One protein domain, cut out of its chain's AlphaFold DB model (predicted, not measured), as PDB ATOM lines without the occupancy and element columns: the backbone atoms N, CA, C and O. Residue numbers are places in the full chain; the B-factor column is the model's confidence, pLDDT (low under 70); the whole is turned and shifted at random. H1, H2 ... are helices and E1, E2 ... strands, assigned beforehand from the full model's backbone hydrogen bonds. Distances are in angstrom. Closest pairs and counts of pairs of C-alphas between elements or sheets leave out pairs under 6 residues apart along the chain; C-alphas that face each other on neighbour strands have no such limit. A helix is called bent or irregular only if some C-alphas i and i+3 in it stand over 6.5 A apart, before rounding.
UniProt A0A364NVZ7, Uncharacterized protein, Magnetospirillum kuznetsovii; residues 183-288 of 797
ATOM      1  N   PRO A 183     -16.712 -35.399 -44.609       91.44
ATOM      2  CA  PRO A 183     -16.027 -36.677 -44.430       91.44
ATOM      3  C   PRO A 183     -16.084 -37.592 -45.664       91.44
ATOM      4  O   PRO A 183     -15.393 -38.608 -45.708       91.44
ATOM      5  N   LEU A 184     -16.900 -37.245 -46.667       90.06
ATOM      6  CA  LEU A 184     -17.032 -37.988 -47.922       90.06
ATOM      7  C   LEU A 184     -16.132 -37.437 -49.037       90.06
ATOM      8  O   LEU A 184     -16.043 -38.050 -50.101       90.06
ATOM      9  N   ASN A 185     -15.455 -36.309 -48.811       92.12
ATOM     10  CA  ASN A 185     -14.555 -35.707 -49.781       92.12
ATOM     11  C   ASN A 185     -13.121 -36.236 -49.606       92.12
ATOM     12  O   ASN A 185     -12.409 -35.811 -48.690       92.12
ATOM     13  N   PRO A 186     -12.648 -37.125 -50.499       85.56
ATOM     14  CA  PRO A 186     -11.355 -37.782 -50.336       85.56
ATOM     15  C   PRO A 186     -10.174 -36.803 -50.381       85.56
ATOM     16  O   PRO A 186      -9.137 -37.080 -49.784       85.56
ATOM     17  N   THR A 187     -10.315 -35.653 -51.049       90.25
ATOM     18  CA  THR A 187      -9.262 -34.632 -51.113       90.25
ATOM     19  C   THR A 187      -9.078 -33.938 -49.766       90.25
ATOM     20  O   THR A 187      -7.943 -33.776 -49.322       90.25
ATOM     21  N   ASN A 188     -10.174 -33.588 -49.085       90.44
ATOM     22  CA  ASN A 188     -10.110 -32.978 -47.754       90.44
ATOM     23  C   ASN A 188      -9.505 -33.945 -46.730       90.44
ATOM     24  O   ASN A 188      -8.652 -33.551 -45.937       90.44
ATOM     25  N   VAL A 189      -9.902 -35.219 -46.791       91.00
ATOM     26  CA  VAL A 189      -9.375 -36.271 -45.910       91.00
ATOM     27  C   VAL A 189      -7.880 -36.477 -46.142       91.00
ATOM     28  O   VAL A 189      -7.109 -36.453 -45.187       91.00
ATOM     29  N   ALA A 190      -7.447 -36.605 -47.400       87.00
ATOM     30  CA  ALA A 190      -6.032 -36.768 -47.730       87.00
ATOM     31  C   ALA A 190      -5.182 -35.554 -47.310       87.00
ATOM     32  O   ALA A 190      -4.071 -35.730 -46.810       87.00
ATOM     33  N   SER A 191      -5.704 -34.330 -47.469       89.25
ATOM     34  CA  SER A 191      -5.031 -33.115 -46.987       89.25
ATOM     35  C   SER A 191      -4.861 -33.144 -45.469       89.25
ATOM     36  O   SER A 191      -3.762 -32.915 -44.975       89.25
ATOM     37  N   ALA A 192      -5.916 -33.499 -44.730       92.56
ATOM     38  CA  ALA A 192      -5.850 -33.594 -43.278       92.56
ATOM     39  C   ALA A 192      -4.878 -34.687 -42.801       92.56
ATOM     40  O   ALA A 192      -4.120 -34.451 -41.864       92.56
ATOM     41  N   GLU A 193      -4.838 -35.855 -43.458       90.50
ATOM     42  CA  GLU A 193      -3.841 -36.897 -43.155       90.50
ATOM     43  C   GLU A 193      -2.407 -36.379 -43.342       90.50
ATOM     44  O   GLU A 193      -1.546 -36.617 -42.491       90.50
ATOM     45  N   SER A 194      -2.158 -35.649 -44.436       88.69
ATOM     46  CA  SER A 194      -0.858 -35.040 -44.729       88.69
ATOM     47  C   SER A 194      -0.454 -34.020 -43.663       88.69
ATOM     48  O   SER A 194       0.670 -34.077 -43.158       88.69
ATOM     49  N   ASP A 195      -1.367 -33.127 -43.276       87.50
ATOM     50  CA  ASP A 195      -1.117 -32.109 -42.250       87.50
ATOM     51  C   ASP A 195      -0.827 -32.757 -40.887       87.50
ATOM     52  O   ASP A 195       0.154 -32.414 -40.224       87.50
ATOM     53  N   ILE A 196      -1.610 -33.773 -40.500       91.62
ATOM     54  CA  ILE A 196      -1.383 -34.541 -39.266       91.62
ATOM     55  C   ILE A 196      -0.006 -35.211 -39.292       91.62
ATOM     56  O   ILE A 196       0.741 -35.130 -38.315       91.62
ATOM     57  N   MET A 197       0.356 -35.862 -40.400       88.69
ATOM     58  CA  MET A 197       1.657 -36.514 -40.542       88.69
ATOM     59  C   MET A 197       2.809 -35.508 -40.418       88.69
ATOM     60  O   MET A 197       3.797 -35.789 -39.732       88.69
ATOM     61  N   HIS A 198       2.681 -34.338 -41.048       88.06
ATOM     62  CA  HIS A 198       3.690 -33.283 -40.991       88.06
ATOM     63  C   HIS A 198       3.895 -32.774 -39.558       88.06
ATOM     64  O   HIS A 198       5.026 -32.726 -39.070       88.06
ATOM     65  N   GLU A 199       2.809 -32.469 -38.849       93.19
ATOM     66  CA  GLU A 199       2.871 -31.955 -37.480       93.19
ATOM     67  C   GLU A 199       3.400 -32.996 -36.481       93.19
ATOM     68  O   GLU A 199       4.214 -32.666 -35.613       93.19
ATOM     69  N   VAL A 200       3.036 -34.275 -36.638       90.81
ATOM     70  CA  VAL A 200       3.597 -35.377 -35.834       90.81
ATOM     71  C   VAL A 200       5.104 -35.520 -36.062       90.81
ATOM     72  O   VAL A 200       5.867 -35.704 -35.107       90.81
ATOM     73  N   ALA A 201       5.566 -35.394 -37.310       86.00
ATOM     74  CA  ALA A 201       6.994 -35.420 -37.616       86.00
ATOM     75  C   ALA A 201       7.735 -34.245 -36.957       86.00
ATOM     76  O   ALA A 201       8.802 -34.442 -36.367       86.00
ATOM     77  N   GLN A 202       7.154 -33.040 -36.972       88.69
ATOM     78  CA  GLN A 202       7.740 -31.893 -36.284       88.69
ATOM     79  C   GLN A 202       7.785 -32.076 -34.756       88.69
ATOM     80  O   GLN A 202       8.803 -31.763 -34.129       88.69
ATOM     81  N   GLN A 203       6.723 -32.610 -34.143       90.94
ATOM     82  CA  GLN A 203       6.684 -32.902 -32.704       90.94
ATOM     83  C   GLN A 203       7.754 -33.918 -32.302       90.94
ATOM     84  O   GLN A 203       8.485 -33.706 -31.332       90.94
ATOM     85  N   SER A 204       7.901 -34.987 -33.084       88.06
ATOM     86  CA  SER A 204       8.952 -35.987 -32.893       88.06
ATOM     87  C   SER A 204      10.349 -35.385 -33.024       88.06
ATOM     88  O   SER A 204      11.211 -35.638 -32.179       88.06
ATOM     89  N   SER A 205      10.552 -34.497 -33.998       86.44
ATOM     90  CA  SER A 205      11.820 -33.792 -34.157       86.44
ATOM     91  C   SER A 205      12.169 -32.960 -32.915       86.44
ATOM     92  O   SER A 205      13.255 -33.079 -32.344       86.44
ATOM     93  N   ARG A 206      11.198 -32.210 -32.380       89.50
ATOM     94  CA  ARG A 206      11.365 -31.445 -31.130       89.50
ATOM     95  C   ARG A 206      11.548 -32.331 -29.896       89.50
ATOM     96  O   ARG A 206      12.117 -31.884 -28.895       89.50
ATOM     97  N   ALA A 207      11.086 -33.578 -29.931       87.31
ATOM     98  CA  ALA A 207      11.335 -34.570 -28.887       87.31
ATOM     99  C   ALA A 207      12.767 -35.143 -28.917       87.31
ATOM    100  O   ALA A 207      13.112 -35.920 -28.032       87.31
ATOM    101  N   GLY A 208      13.605 -34.735 -29.879       88.38
ATOM    102  CA  GLY A 208      14.931 -35.317 -30.090       88.38
ATOM    103  C   GLY A 208      14.872 -36.670 -30.802       88.38
ATOM    104  O   GLY A 208      15.831 -37.429 -30.749       88.38
ATOM    105  N   MET A 209      13.739 -36.975 -31.439       86.38
ATOM    106  CA  MET A 209      13.498 -38.191 -32.217       86.38
ATOM    107  C   MET A 209      13.440 -37.879 -33.719       86.38
ATOM    108  O   MET A 209      12.749 -38.559 -34.481       86.38
ATOM    109  N   SER A 210      14.121 -36.816 -34.156       80.00
ATOM    110  CA  SER A 210      14.250 -36.508 -35.577       80.00
ATOM    111  C   SER A 210      14.960 -37.668 -36.277       80.00
ATOM    112  O   SER A 210      15.971 -38.146 -35.754       80.00
ATOM    113  N   PRO A 211      14.499 -38.094 -37.462       75.12
ATOM    114  CA  PRO A 211      15.375 -38.844 -38.343       75.12
ATOM    115  C   PRO A 211      16.637 -38.009 -38.607       75.12
ATOM    116  O   PRO A 211      16.558 -36.799 -38.830       75.12
ATOM    117  N   GLU A 212      17.802 -38.641 -38.544       74.75
ATOM    118  CA  GLU A 212      19.056 -38.063 -39.007       74.75
ATOM    119  C   GLU A 212      18.935 -37.909 -40.523       74.75
ATOM    120  O   GLU A 212      18.773 -38.900 -41.235       74.75
ATOM    121  N   ILE A 213      18.931 -36.668 -41.006       69.69
ATOM    122  CA  ILE A 213      18.835 -36.346 -42.431       69.69
ATOM    123  C   ILE A 213      20.233 -35.977 -42.911       69.69
ATOM    124  O   ILE A 213      20.898 -35.156 -42.280       69.69
ATOM    125  N   ASP A 214      20.673 -36.564 -44.022       59.25
ATOM    126  CA  ASP A 214      21.935 -36.212 -44.655       59.25
ATOM    127  C   ASP A 214      21.767 -34.797 -45.209       59.25
ATOM    128  O   ASP A 214      20.942 -34.585 -46.106       59.25
ATOM    129  N   PRO A 215      22.519 -33.813 -44.694       54.72
ATOM    130  CA  PRO A 215      22.364 -32.433 -45.117       54.72
ATOM    131  C   PRO A 215      22.714 -32.213 -46.596       54.72
ATOM    132  O   PRO A 215      22.259 -31.225 -47.167       54.72
ATOM    133  N   ALA A 216      23.486 -33.104 -47.232       55.62
ATOM    134  CA  ALA A 216      23.840 -32.998 -48.646       55.62
ATOM    135  C   ALA A 216      22.731 -33.501 -49.581       55.62
ATOM    136  O   ALA A 216      22.580 -32.984 -50.687       55.62
ATOM    137  N   THR A 217      21.958 -34.503 -49.152       72.38
ATOM    138  CA  THR A 217      20.964 -35.171 -50.011       72.38
ATOM    139  C   THR A 217      19.518 -34.937 -49.583       72.38
ATOM    140  O   THR A 217      18.604 -35.186 -50.368       72.38
ATOM    141  N   GLY A 218      19.281 -34.479 -48.352       63.59
ATOM    142  CA  GLY A 218      17.941 -34.377 -47.772       63.59
ATOM    143  C   GLY A 218      17.292 -35.736 -47.483       63.59
ATOM    144  O   GLY A 218      16.104 -35.789 -47.166       63.59
ATOM    145  N   THR A 219      18.043 -36.836 -47.593       65.50
ATOM    146  CA  THR A 219      17.538 -38.191 -47.347       65.50
ATOM    147  C   THR A 219      17.726 -38.598 -45.891       65.50
ATOM    148  O   THR A 219      18.658 -38.163 -45.219       65.50
ATOM    149  N   ILE A 220      16.818 -39.428 -45.378       68.88
ATOM    150  CA  ILE A 220      16.906 -39.977 -44.023       68.88
ATOM    151  C   ILE A 220      18.049 -41.004 -43.988       68.88
ATOM    152  O   ILE A 220      17.950 -42.061 -44.604       68.88
ATOM    153  N   VAL A 221      19.123 -40.691 -43.264       74.56
ATOM    154  CA  VAL A 221      20.314 -41.543 -43.072       74.56
ATOM    155  C   VAL A 221      20.094 -42.541 -41.954       74.56
ATOM    156  O   VAL A 221      20.533 -43.687 -42.034       74.56
ATOM    157  N   LYS A 222      19.433 -42.095 -40.882       77.12
ATOM    158  CA  LYS A 222      19.234 -42.905 -39.688       77.12
ATOM    159  C   LYS A 222      17.946 -42.512 -38.998       77.12
ATOM    160  O   LYS A 222      17.779 -41.400 -38.517       77.12
ATOM    161  N   ASP A 223      17.036 -43.459 -38.922       83.50
ATOM    162  CA  ASP A 223      15.773 -43.298 -38.232       83.50
ATOM    163  C   ASP A 223      15.656 -44.464 -37.274       83.50
ATOM    164  O   ASP A 223      15.584 -45.620 -37.694       83.50
ATOM    165  N   THR A 224      15.802 -44.176 -35.983       83.56
ATOM    166  CA  THR A 224      15.877 -45.258 -35.008       83.56
ATOM    167  C   THR A 224      14.509 -45.939 -34.906       83.56
ATOM    168  O   THR A 224      13.479 -45.264 -35.038       83.56
ATOM    169  N   PRO A 225      14.454 -47.260 -34.660       83.38
ATOM    170  CA  PRO A 225      13.187 -47.964 -34.472       83.38
ATOM    171  C   PRO A 225      12.290 -47.310 -33.410       83.38
ATOM    172  O   PRO A 225      11.071 -47.297 -33.552       83.38
ATOM    173  N   GLU A 226      12.876 -46.704 -32.374       77.50
ATOM    174  CA  GLU A 226      12.148 -45.982 -31.325       77.50
ATOM    175  C   GLU A 226      11.511 -44.691 -31.847       77.50
ATOM    176  O   GLU A 226      10.363 -44.397 -31.516       77.50
ATOM    177  N   ALA A 227      12.230 -43.924 -32.672       77.25
ATOM    178  CA  ALA A 227      11.708 -42.710 -33.292       77.25
ATOM    179  C   ALA A 227      10.570 -43.033 -34.275       77.25
ATOM    180  O   ALA A 227       9.538 -42.354 -34.281       77.25
ATOM    181  N   GLN A 228      10.721 -44.114 -35.045       81.19
ATOM    182  CA  GLN A 228       9.670 -44.648 -35.914       81.19
ATOM    183  C   GLN A 228       8.443 -45.081 -35.119       81.19
ATOM    184  O   GLN A 228       7.334 -44.663 -35.447       81.19
ATOM    185  N   ALA A 229       8.637 -45.868 -34.057       81.75
ATOM    186  CA  ALA A 229       7.555 -46.326 -33.197       81.75
ATOM    187  C   ALA A 229       6.812 -45.144 -32.561       81.75
ATOM    188  O   ALA A 229       5.588 -45.094 -32.618       81.75
ATOM    189  N   TYR A 230       7.534 -44.145 -32.042       83.62
ATOM    190  CA  TYR A 230       6.936 -42.948 -31.449       83.62
ATOM    191  C   TYR A 230       6.087 -42.156 -32.451       83.62
ATOM    192  O   TYR A 230       4.931 -41.834 -32.163       83.62
ATOM    193  N   ARG A 231       6.622 -41.880 -33.650       86.88
ATOM    194  CA  ARG A 231       5.865 -41.194 -34.711       86.88
ATOM    195  C   ARG A 231       4.664 -42.009 -35.153       86.88
ATOM    196  O   ARG A 231       3.590 -41.443 -35.321       86.88
ATOM    197  N   HIS A 232       4.829 -43.320 -35.305       82.62
ATOM    198  CA  HIS A 232       3.739 -44.208 -35.679       82.62
ATOM    199  C   HIS A 232       2.624 -44.188 -34.631       82.62
ATOM    200  O   HIS A 232       1.466 -44.024 -34.993       82.62
ATOM    201  N   THR A 233       2.945 -44.274 -33.338       87.56
ATOM    202  CA  THR A 233       1.950 -44.224 -32.258       87.56
ATOM    203  C   THR A 233       1.211 -42.886 -32.203       87.56
ATOM    204  O   THR A 233      -0.018 -42.881 -32.102       87.56
ATOM    205  N   LEU A 234       1.922 -41.755 -32.308       87.44
ATOM    206  CA  LEU A 234       1.286 -40.430 -32.344       87.44
ATOM    207  C   LEU A 234       0.384 -40.270 -33.571       87.44
ATOM    208  O   LEU A 234      -0.759 -39.830 -33.452       87.44
ATOM    209  N   TYR A 235       0.885 -40.671 -34.741       90.50
ATOM    210  CA  TYR A 235       0.138 -40.623 -35.990       90.50
ATOM    211  C   TYR A 235      -1.122 -41.489 -35.923       90.50
ATOM    212  O   TYR A 235      -2.210 -40.991 -36.191       90.50
ATOM    213  N   GLN A 236      -1.002 -42.748 -35.490       88.50
ATOM    214  CA  GLN A 236      -2.140 -43.661 -35.358       88.50
ATOM    215  C   GLN A 236      -3.194 -43.129 -34.389       88.50
ATOM    216  O   GLN A 236      -4.377 -43.194 -34.696       88.50
ATOM    217  N   THR A 237      -2.780 -42.545 -33.260       90.88
ATOM    218  CA  THR A 237      -3.713 -41.910 -32.315       90.88
ATOM    219  C   THR A 237      -4.519 -40.803 -33.000       90.88
ATOM    220  O   THR A 237      -5.746 -40.810 -32.973       90.88
ATOM    221  N   HIS A 238      -3.847 -39.862 -33.669       93.12
ATOM    222  CA  HIS A 238      -4.529 -38.726 -34.289       93.12
ATOM    223  C   HIS A 238      -5.370 -39.103 -35.512       93.12
ATOM    224  O   HIS A 238      -6.443 -38.530 -35.707       93.12
ATOM    225  N   ILE A 239      -4.914 -40.064 -36.313       93.19
ATOM    226  CA  ILE A 239      -5.671 -40.597 -37.446       93.19
ATOM    227  C   ILE A 239      -6.908 -41.341 -36.951       93.19
ATOM    228  O   ILE A 239      -8.009 -41.056 -37.411       93.19
ATOM    229  N   SER A 240      -6.764 -42.217 -35.964       90.50
ATOM    230  CA  SER A 240      -7.887 -42.964 -35.399       90.50
ATOM    231  C   SER A 240      -8.961 -42.045 -34.807       90.50
ATOM    232  O   SER A 240     -10.147 -42.221 -35.100       90.50
ATOM    233  N   ASP A 241      -8.564 -40.993 -34.078       91.19
ATOM    234  CA  ASP A 241      -9.483 -39.945 -33.610       91.19
ATOM    235  C   ASP A 241     -10.249 -39.291 -34.774       91.19
ATOM    236  O   ASP A 241     -11.465 -39.097 -34.701       91.19
ATOM    237  N   MET A 242      -9.536 -38.937 -35.852       95.81
ATOM    238  CA  MET A 242     -10.113 -38.283 -37.029       95.81
ATOM    239  C   MET A 242     -11.151 -39.183 -37.704       95.81
ATOM    240  O   MET A 242     -12.285 -38.758 -37.920       95.81
ATOM    241  N   TYR A 243     -10.790 -40.436 -37.990       93.12
ATOM    242  CA  TYR A 243     -11.675 -41.400 -38.647       93.12
ATOM    243  C   TYR A 243     -12.873 -41.781 -37.769       93.12
ATOM    244  O   TYR A 243     -13.970 -42.000 -38.288       93.12
ATOM    245  N   THR A 244     -12.708 -41.791 -36.446       92.44
ATOM    246  CA  THR A 244     -13.814 -41.948 -35.487       92.44
ATOM    247  C   THR A 244     -14.794 -40.786 -35.584       92.44
ATOM    248  O   THR A 244     -15.996 -41.003 -35.747       92.44
ATOM    249  N   GLY A 245     -14.287 -39.550 -35.552       92.00
ATOM    250  CA  GLY A 245     -15.102 -38.348 -35.706       92.00
ATOM    251  C   GLY A 245     -15.838 -38.301 -37.047       92.00
ATOM    252  O   GLY A 245     -17.039 -38.039 -37.081       92.00
ATOM    253  N   MET A 246     -15.153 -38.646 -38.140       94.38
ATOM    254  CA  MET A 246     -15.757 -38.750 -39.472       94.38
ATOM    255  C   MET A 246     -16.850 -39.818 -39.530       94.38
ATOM    256  O   MET A 246     -17.921 -39.555 -40.065       94.38
ATOM    257  N   THR A 247     -16.614 -41.003 -38.963       91.50
ATOM    258  CA  THR A 247     -17.603 -42.091 -38.959       91.50
ATOM    259  C   THR A 247     -18.874 -41.674 -38.225       91.50
ATOM    260  O   THR A 247     -19.968 -41.826 -38.764       91.50
ATOM    261  N   ASN A 248     -18.734 -41.083 -37.035       90.94
ATOM    262  CA  ASN A 248     -19.871 -40.564 -36.274       90.94
ATOM    263  C   ASN A 248     -20.599 -39.461 -37.055       90.94
ATOM    264  O   ASN A 248     -21.819 -39.481 -37.164       90.94
ATOM    265  N   ARG A 249     -19.853 -38.550 -37.692       92.62
ATOM    266  CA  ARG A 249     -20.447 -37.499 -38.518       92.62
ATOM    267  C   ARG A 249     -21.225 -38.057 -39.709       92.62
ATOM    268  O   ARG A 249     -22.314 -37.564 -39.977       92.62
ATOM    269  N   ILE A 250     -20.693 -39.061 -40.410       90.94
ATOM    270  CA  ILE A 250     -21.400 -39.731 -41.512       90.94
ATOM    271  C   ILE A 250     -22.682 -40.382 -40.985       90.94
ATOM    272  O   ILE A 250     -23.711 -40.287 -41.648       90.94
ATOM    273  N   ALA A 251     -22.645 -40.989 -39.795       91.31
ATOM    274  CA  ALA A 251     -23.822 -41.612 -39.190       91.31
ATOM    275  C   ALA A 251     -24.932 -40.587 -38.902       91.31
ATOM    276  O   ALA A 251     -26.102 -40.885 -39.133       91.31
ATOM    277  N   ASP A 252     -24.553 -39.377 -38.478       92.06
ATOM    278  CA  ASP A 252     -25.467 -38.266 -38.183       92.06
ATOM    279  C   ASP A 252     -25.959 -37.509 -39.435       92.06
ATOM    280  O   ASP A 252     -26.895 -36.708 -39.361       92.06
ATOM    281  N   MET A 253     -25.321 -37.700 -40.595       90.69
ATOM    282  CA  MET A 253     -25.736 -37.055 -41.844       90.69
ATOM    283  C   MET A 253     -27.042 -37.674 -42.374       90.69
ATOM    284  O   MET A 253     -27.209 -38.891 -42.309       90.69
ATOM    285  N   PRO A 254     -27.952 -36.881 -42.978       90.19
ATOM    286  CA  PRO A 254     -29.138 -37.423 -43.636       90.19
ATOM    287  C   PRO A 254     -28.769 -38.430 -44.733       90.19
ATOM    288  O   PRO A 254     -27.844 -38.188 -45.513       90.19
ATOM    289  N   GLU A 255     -29.530 -39.519 -44.858       84.69
ATOM    290  CA  GLU A 255     -29.317 -40.528 -45.911       84.69
ATOM    291  C   GLU A 255     -29.372 -39.920 -47.322       84.69
ATOM    292  O   GLU A 255     -28.588 -40.291 -48.194       84.69
ATOM    293  N   SER A 256     -30.228 -38.911 -47.533       83.62
ATOM    294  CA  SER A 256     -30.325 -38.157 -48.795       83.62
ATOM    295  C   SER A 256     -29.023 -37.460 -49.199       83.62
ATOM    296  O   SER A 256     -28.832 -37.133 -50.366       83.62
ATOM    297  N   SER A 257     -28.132 -37.222 -48.236       79.81
ATOM    298  CA  SER A 257     -26.821 -36.598 -48.423       79.81
ATOM    299  C   SER A 257     -25.698 -37.635 -48.566       79.81
ATOM    300  O   SER A 257     -24.526 -37.275 -48.488       79.81
ATOM    301  N   GLY A 258     -26.038 -38.922 -48.710       82.00
ATOM    302  CA  GLY A 258     -25.082 -40.033 -48.683       82.00
ATOM    303  C   GLY A 258     -24.607 -40.417 -47.275       82.00
ATOM    304  O   GLY A 258     -23.612 -41.130 -47.157       82.00
ATOM    305  N   GLY A 259     -25.286 -39.929 -46.229       87.75
ATOM    306  CA  GLY A 259     -25.016 -40.230 -44.821       87.75
ATOM    307  C   GLY A 259     -25.782 -41.439 -44.277       87.75
ATOM    308  O   GLY A 259     -26.248 -42.296 -45.028       87.75
ATOM    309  N   GLY A 260     -25.919 -41.492 -42.955       89.00
ATOM    310  CA  GLY A 260     -26.632 -42.530 -42.219       89.00
ATOM    311  C   GLY A 260     -25.726 -43.656 -41.720       89.00
ATOM    312  O   GLY A 260     -24.562 -43.794 -42.113       89.00
ATOM    313  N   VAL A 261     -26.275 -44.491 -40.836       86.00
ATOM    314  CA  VAL A 261     -25.544 -45.576 -40.154       86.00
ATOM    315  C   VAL A 261     -24.925 -46.563 -41.150       86.00
ATOM    316  O   VAL A 261     -23.795 -47.008 -40.951       86.00
ATOM    317  N   ASP A 262     -25.608 -46.863 -42.256       80.50
ATOM    318  CA  ASP A 262     -25.102 -47.764 -43.298       80.50
ATOM    319  C   ASP A 262     -23.902 -47.181 -44.054       80.50
ATOM    320  O   ASP A 262     -22.927 -47.891 -44.325       80.50
ATOM    321  N   ALA A 263     -23.951 -45.889 -44.391       81.69
ATOM    322  CA  ALA A 263     -22.835 -45.195 -45.026       81.69
ATOM    323  C   ALA A 263     -21.638 -45.114 -44.073       81.69
ATOM    324  O   ALA A 263     -20.511 -45.417 -44.470       81.69
ATOM    325  N   ALA A 264     -21.891 -44.811 -42.800       86.94
ATOM    326  CA  ALA A 264     -20.871 -44.773 -41.761       86.94
ATOM    327  C   ALA A 264     -20.229 -46.148 -41.542       86.94
ATOM    328  O   ALA A 264     -19.010 -46.258 -41.440       86.94
ATOM    329  N   ARG A 265     -21.022 -47.223 -41.564       84.06
ATOM    330  CA  ARG A 265     -20.529 -48.599 -41.437       84.06
ATOM    331  C   ARG A 265     -19.689 -49.024 -42.640       84.06
ATOM    332  O   ARG A 265     -18.661 -49.674 -42.458       84.06
ATOM    333  N   LYS A 266     -20.076 -48.643 -43.863       81.44
ATOM    334  CA  LYS A 266     -19.238 -48.842 -45.061       81.44
ATOM    335  C   LYS A 266     -17.918 -48.087 -44.936       81.44
ATOM    336  O   LYS A 266     -16.870 -48.687 -45.148       81.44
ATOM    337  N   PHE A 267     -17.975 -46.815 -44.542       86.12
ATOM    338  CA  PHE A 267     -16.791 -45.991 -44.326       86.12
ATOM    339  C   PHE A 267     -15.855 -46.601 -43.270       86.12
ATOM    340  O   PHE A 267     -14.668 -46.767 -43.546       86.12
ATOM    341  N   TYR A 268     -16.384 -47.012 -42.114       85.25
ATOM    342  CA  TYR A 268     -15.637 -47.712 -41.063       85.25
ATOM    343  C   TYR A 268     -14.962 -48.980 -41.596       85.25
ATOM    344  O   TYR A 268     -13.747 -49.125 -41.488       85.25
ATOM    345  N   ASN A 269     -15.721 -49.866 -42.249       79.19
ATOM    346  CA  ASN A 269     -15.195 -51.131 -42.768       79.19
ATOM    347  C   ASN A 269     -14.096 -50.923 -43.822       79.19
ATOM    348  O   ASN A 269     -13.106 -51.651 -43.829       79.19
ATOM    349  N   SER A 270     -14.247 -49.928 -44.701       79.25
ATOM    350  CA  SER A 270     -13.236 -49.582 -45.707       79.25
ATOM    351  C   SER A 270     -11.961 -48.987 -45.105       79.25
ATOM    352  O   SER A 270     -10.917 -49.038 -45.749       79.25
ATOM    353  N   ASN A 271     -12.029 -48.460 -43.880       83.12
ATOM    354  CA  ASN A 271     -10.923 -47.777 -43.214       83.12
ATOM    355  C   ASN A 271     -10.498 -48.448 -41.900       83.12
ATOM    356  O   ASN A 271      -9.782 -47.836 -41.117       83.12
ATOM    357  N   ILE A 272     -10.882 -49.706 -41.653       79.19
ATOM    358  CA  ILE A 272     -10.681 -50.377 -40.354       79.19
ATOM    359  C   ILE A 272      -9.211 -50.385 -39.886       79.19
ATOM    360  O   ILE A 272      -8.931 -50.267 -38.701       79.19
ATOM    361  N   ALA A 273      -8.256 -50.430 -40.822       78.88
ATOM    362  CA  ALA A 273      -6.820 -50.384 -40.533       78.88
ATOM    363  C   ALA A 273      -6.320 -49.028 -39.985       78.88
ATOM    364  O   ALA A 273      -5.169 -48.932 -39.564       78.88
ATOM    365  N   LYS A 274      -7.153 -47.982 -40.028       85.00
ATOM    366  CA  LYS A 274      -6.864 -46.629 -39.526       85.00
ATOM    367  C   LYS A 274      -7.345 -46.417 -38.084       85.00
ATOM    368  O   LYS A 274      -7.102 -45.350 -37.531       85.00
ATOM    369  N   PHE A 275      -8.022 -47.401 -37.488       79.56
ATOM    370  CA  PHE A 275      -8.544 -47.321 -36.124       79.56
ATOM    371  C   PHE A 275      -7.646 -48.060 -35.129       79.56
ATOM    372  O   PHE A 275      -7.082 -49.115 -35.424       79.56
ATOM    373  N   THR A 276      -7.560 -47.534 -33.911       79.69
ATOM    374  CA  THR A 276      -7.002 -48.252 -32.759       79.69
ATOM    375  C   THR A 276      -8.064 -49.138 -32.101       79.69
ATOM    376  O   THR A 276      -9.261 -48.926 -32.281       79.69
ATOM    377  N   GLY A 277      -7.646 -50.114 -31.287       74.50
ATOM    378  CA  GLY A 277      -8.567 -51.016 -30.577       74.50
ATOM    379  C   GLY A 277      -9.654 -50.301 -29.764       74.50
ATOM    380  O   GLY A 277     -10.818 -50.682 -29.832       74.50
ATOM    381  N   GLN A 278      -9.290 -49.233 -29.048       77.25
ATOM    382  CA  GLN A 278     -10.239 -48.458 -28.239       77.25
ATOM    383  C   GLN A 278     -11.234 -47.670 -29.095       77.25
ATOM    384  O   GLN A 278     -12.387 -47.496 -28.709       77.25
ATOM    385  N   ASP A 279     -10.799 -47.178 -30.249       77.38
ATOM    386  CA  ASP A 279     -11.650 -46.378 -31.125       77.38
ATOM    387  C   ASP A 279     -12.570 -47.245 -31.982       77.38
ATOM    388  O   ASP A 279     -13.724 -46.874 -32.186       77.38
ATOM    389  N   MET A 280     -12.117 -48.440 -32.382       76.81
ATOM    390  CA  MET A 280     -12.988 -49.461 -32.973       76.81
ATOM    391  C   MET A 280     -14.166 -49.774 -32.047       76.81
ATOM    392  O   MET A 280     -15.309 -49.727 -32.487       76.81
ATOM    393  N   GLU A 281     -13.919 -49.995 -30.752       77.31
ATOM    394  CA  GLU A 281     -14.986 -50.254 -29.776       77.31
ATOM    395  C   GLU A 281     -15.972 -49.077 -29.666       77.31
ATOM    396  O   GLU A 281     -17.190 -49.279 -29.662       77.31
ATOM    397  N   LYS A 282     -15.470 -47.832 -29.623       81.94
ATOM    398  CA  LYS A 282     -16.320 -46.627 -29.587       81.94
ATOM    399  C   LYS A 282     -17.201 -46.515 -30.829       81.94
ATOM    400  O   LYS A 282     -18.388 -46.222 -30.691       81.94
ATOM    401  N   VAL A 283     -16.629 -46.736 -32.013       81.06
ATOM    402  CA  VAL A 283     -17.344 -46.670 -33.294       81.06
ATOM    403  C   VAL A 283     -18.358 -47.803 -33.412       81.06
ATOM    404  O   VAL A 283     -19.503 -47.575 -33.781       81.06
ATOM    405  N   GLU A 284     -17.993 -49.029 -33.049       83.31
ATOM    406  CA  GLU A 284     -18.925 -50.159 -33.082       83.31
ATOM    407  C   GLU A 284     -20.099 -49.957 -32.124       83.31
ATOM    408  O   GLU A 284     -21.238 -50.288 -32.458       83.31
ATOM    409  N   LYS A 285     -19.847 -49.345 -30.964       84.94
ATOM    410  CA  LYS A 285     -20.895 -48.951 -30.024       84.94
ATOM    411  C   LYS A 285     -21.776 -47.823 -30.572       84.94
ATOM    412  O   LYS A 285     -22.991 -47.894 -30.393       84.94
ATOM    413  N   SER A 286     -21.204 -46.801 -31.221       81.31
ATOM    414  CA  SER A 286     -21.966 -45.661 -31.762       81.31
ATOM    415  C   SER A 286     -22.809 -46.038 -32.979       81.31
ATOM    416  O   SER A 286     -23.937 -45.572 -33.112       81.31
ATOM    417  N   LEU A 287     -22.313 -46.945 -33.821       83.44
ATOM    418  CA  LEU A 287     -23.043 -47.472 -34.975       83.44
ATOM    419  C   LEU A 287     -24.138 -48.483 -34.591       83.44
ATOM    420  O   LEU A 287     -24.867 -48.954 -35.468       83.44
ATOM    421  N   GLY A 288     -24.251 -48.827 -33.304       78.88
ATOM    422  CA  GLY A 288     -25.174 -49.831 -32.792       78.88
ATOM    423  C   GLY A 288     -24.775 -51.265 -33.166       78.88
ATOM    424  O   GLY A 288     -23.888 -51.485 -34.009       78.88
TER     425      GLY A 288
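This is residues 183 to 288 of the 797 residues of an uncharacterized protein of Magnetospirillum kuznetsovii (UniProt A0A364NVZ7). One long helix, H2, is the spine of a rod: H1 folds back along its first half as the second arm of a narrow V, closed near the end of H1 and the beginning of H2, while the short helices H3 and H4 pack on its later half. The loop between H1 and H2, with the short strand E1, lies at the closed end of the V. The printed part has 106 residues, with four named helices and one named strand in the order H1, E1, H2, H3, H4, and its class is mostly helix. It is loose, with a radius of gyration of the C-alphas of 17.0 A, and spans 54 by 27 by 19 A.

H2, residues 225 to 252, is the longest helix, 40.0 A from C-alpha 225 at (13.187, -47.964, -34.472) to C-alpha 252 at (-25.467, -38.266, -38.183). H1, residues 186 to 209, is 30.8 A long and begins at C-alpha 186 at (-11.355, -37.782, -50.336). H1 is irregular: C-alphas 206 and 209 are 7.2 A apart. E1, residues 220 to 222, is 5.7 A long. H3, residues 261 to 270, is 14.1 A long. H4, residues 277 to 286, is 14.5 A long and ends at C-alpha 286 at (-21.966, -45.661, -31.762).

H2 is the hub, touching the three other helices, and the helix packing is mostly aligned, the three touching pairs each at a shallow tilt. With residues 226 to 239 alone it touches H1, at a shallow tilt of 31 degrees, opposite ways; the closest C-alphas are those of Met 209 and Ala 227, 5.0 A apart. With residues 243 to 252 alone it touches H3, at a shallow tilt of 21 degrees, opposite ways, a helical hairpin; the closest C-alphas are those of Ala 251 and Val 261, 4.4 A apart. With residues 240 to 248 alone it touches H4, at a shallow tilt of 2 degrees, the same way; the closest C-alphas are those of Thr 244 and Val 283, 6.3 A apart. H3 and H4 are near each other, their closest C-alphas 8.0 A apart. H1 is apart from H3 and H4. E1 pairs with no named strand, but residues 212 to 213 pair with it, antiparallel. In H2, H3 and H4 every O i to N i+4 pair is within hydrogen-bond range; in H1, 19 of 20 are.

The two C-alphas farthest apart, those of Ala 216 and Ser 256, are 54.4 A from each other. The printed part, residues 183 to 288, has no cut. The link from E1 to H2 is tight, and the other three links are short. The mean pLDDT of the printed part is 84.1; residues 213 to 216 and 218 to 220 are under 70.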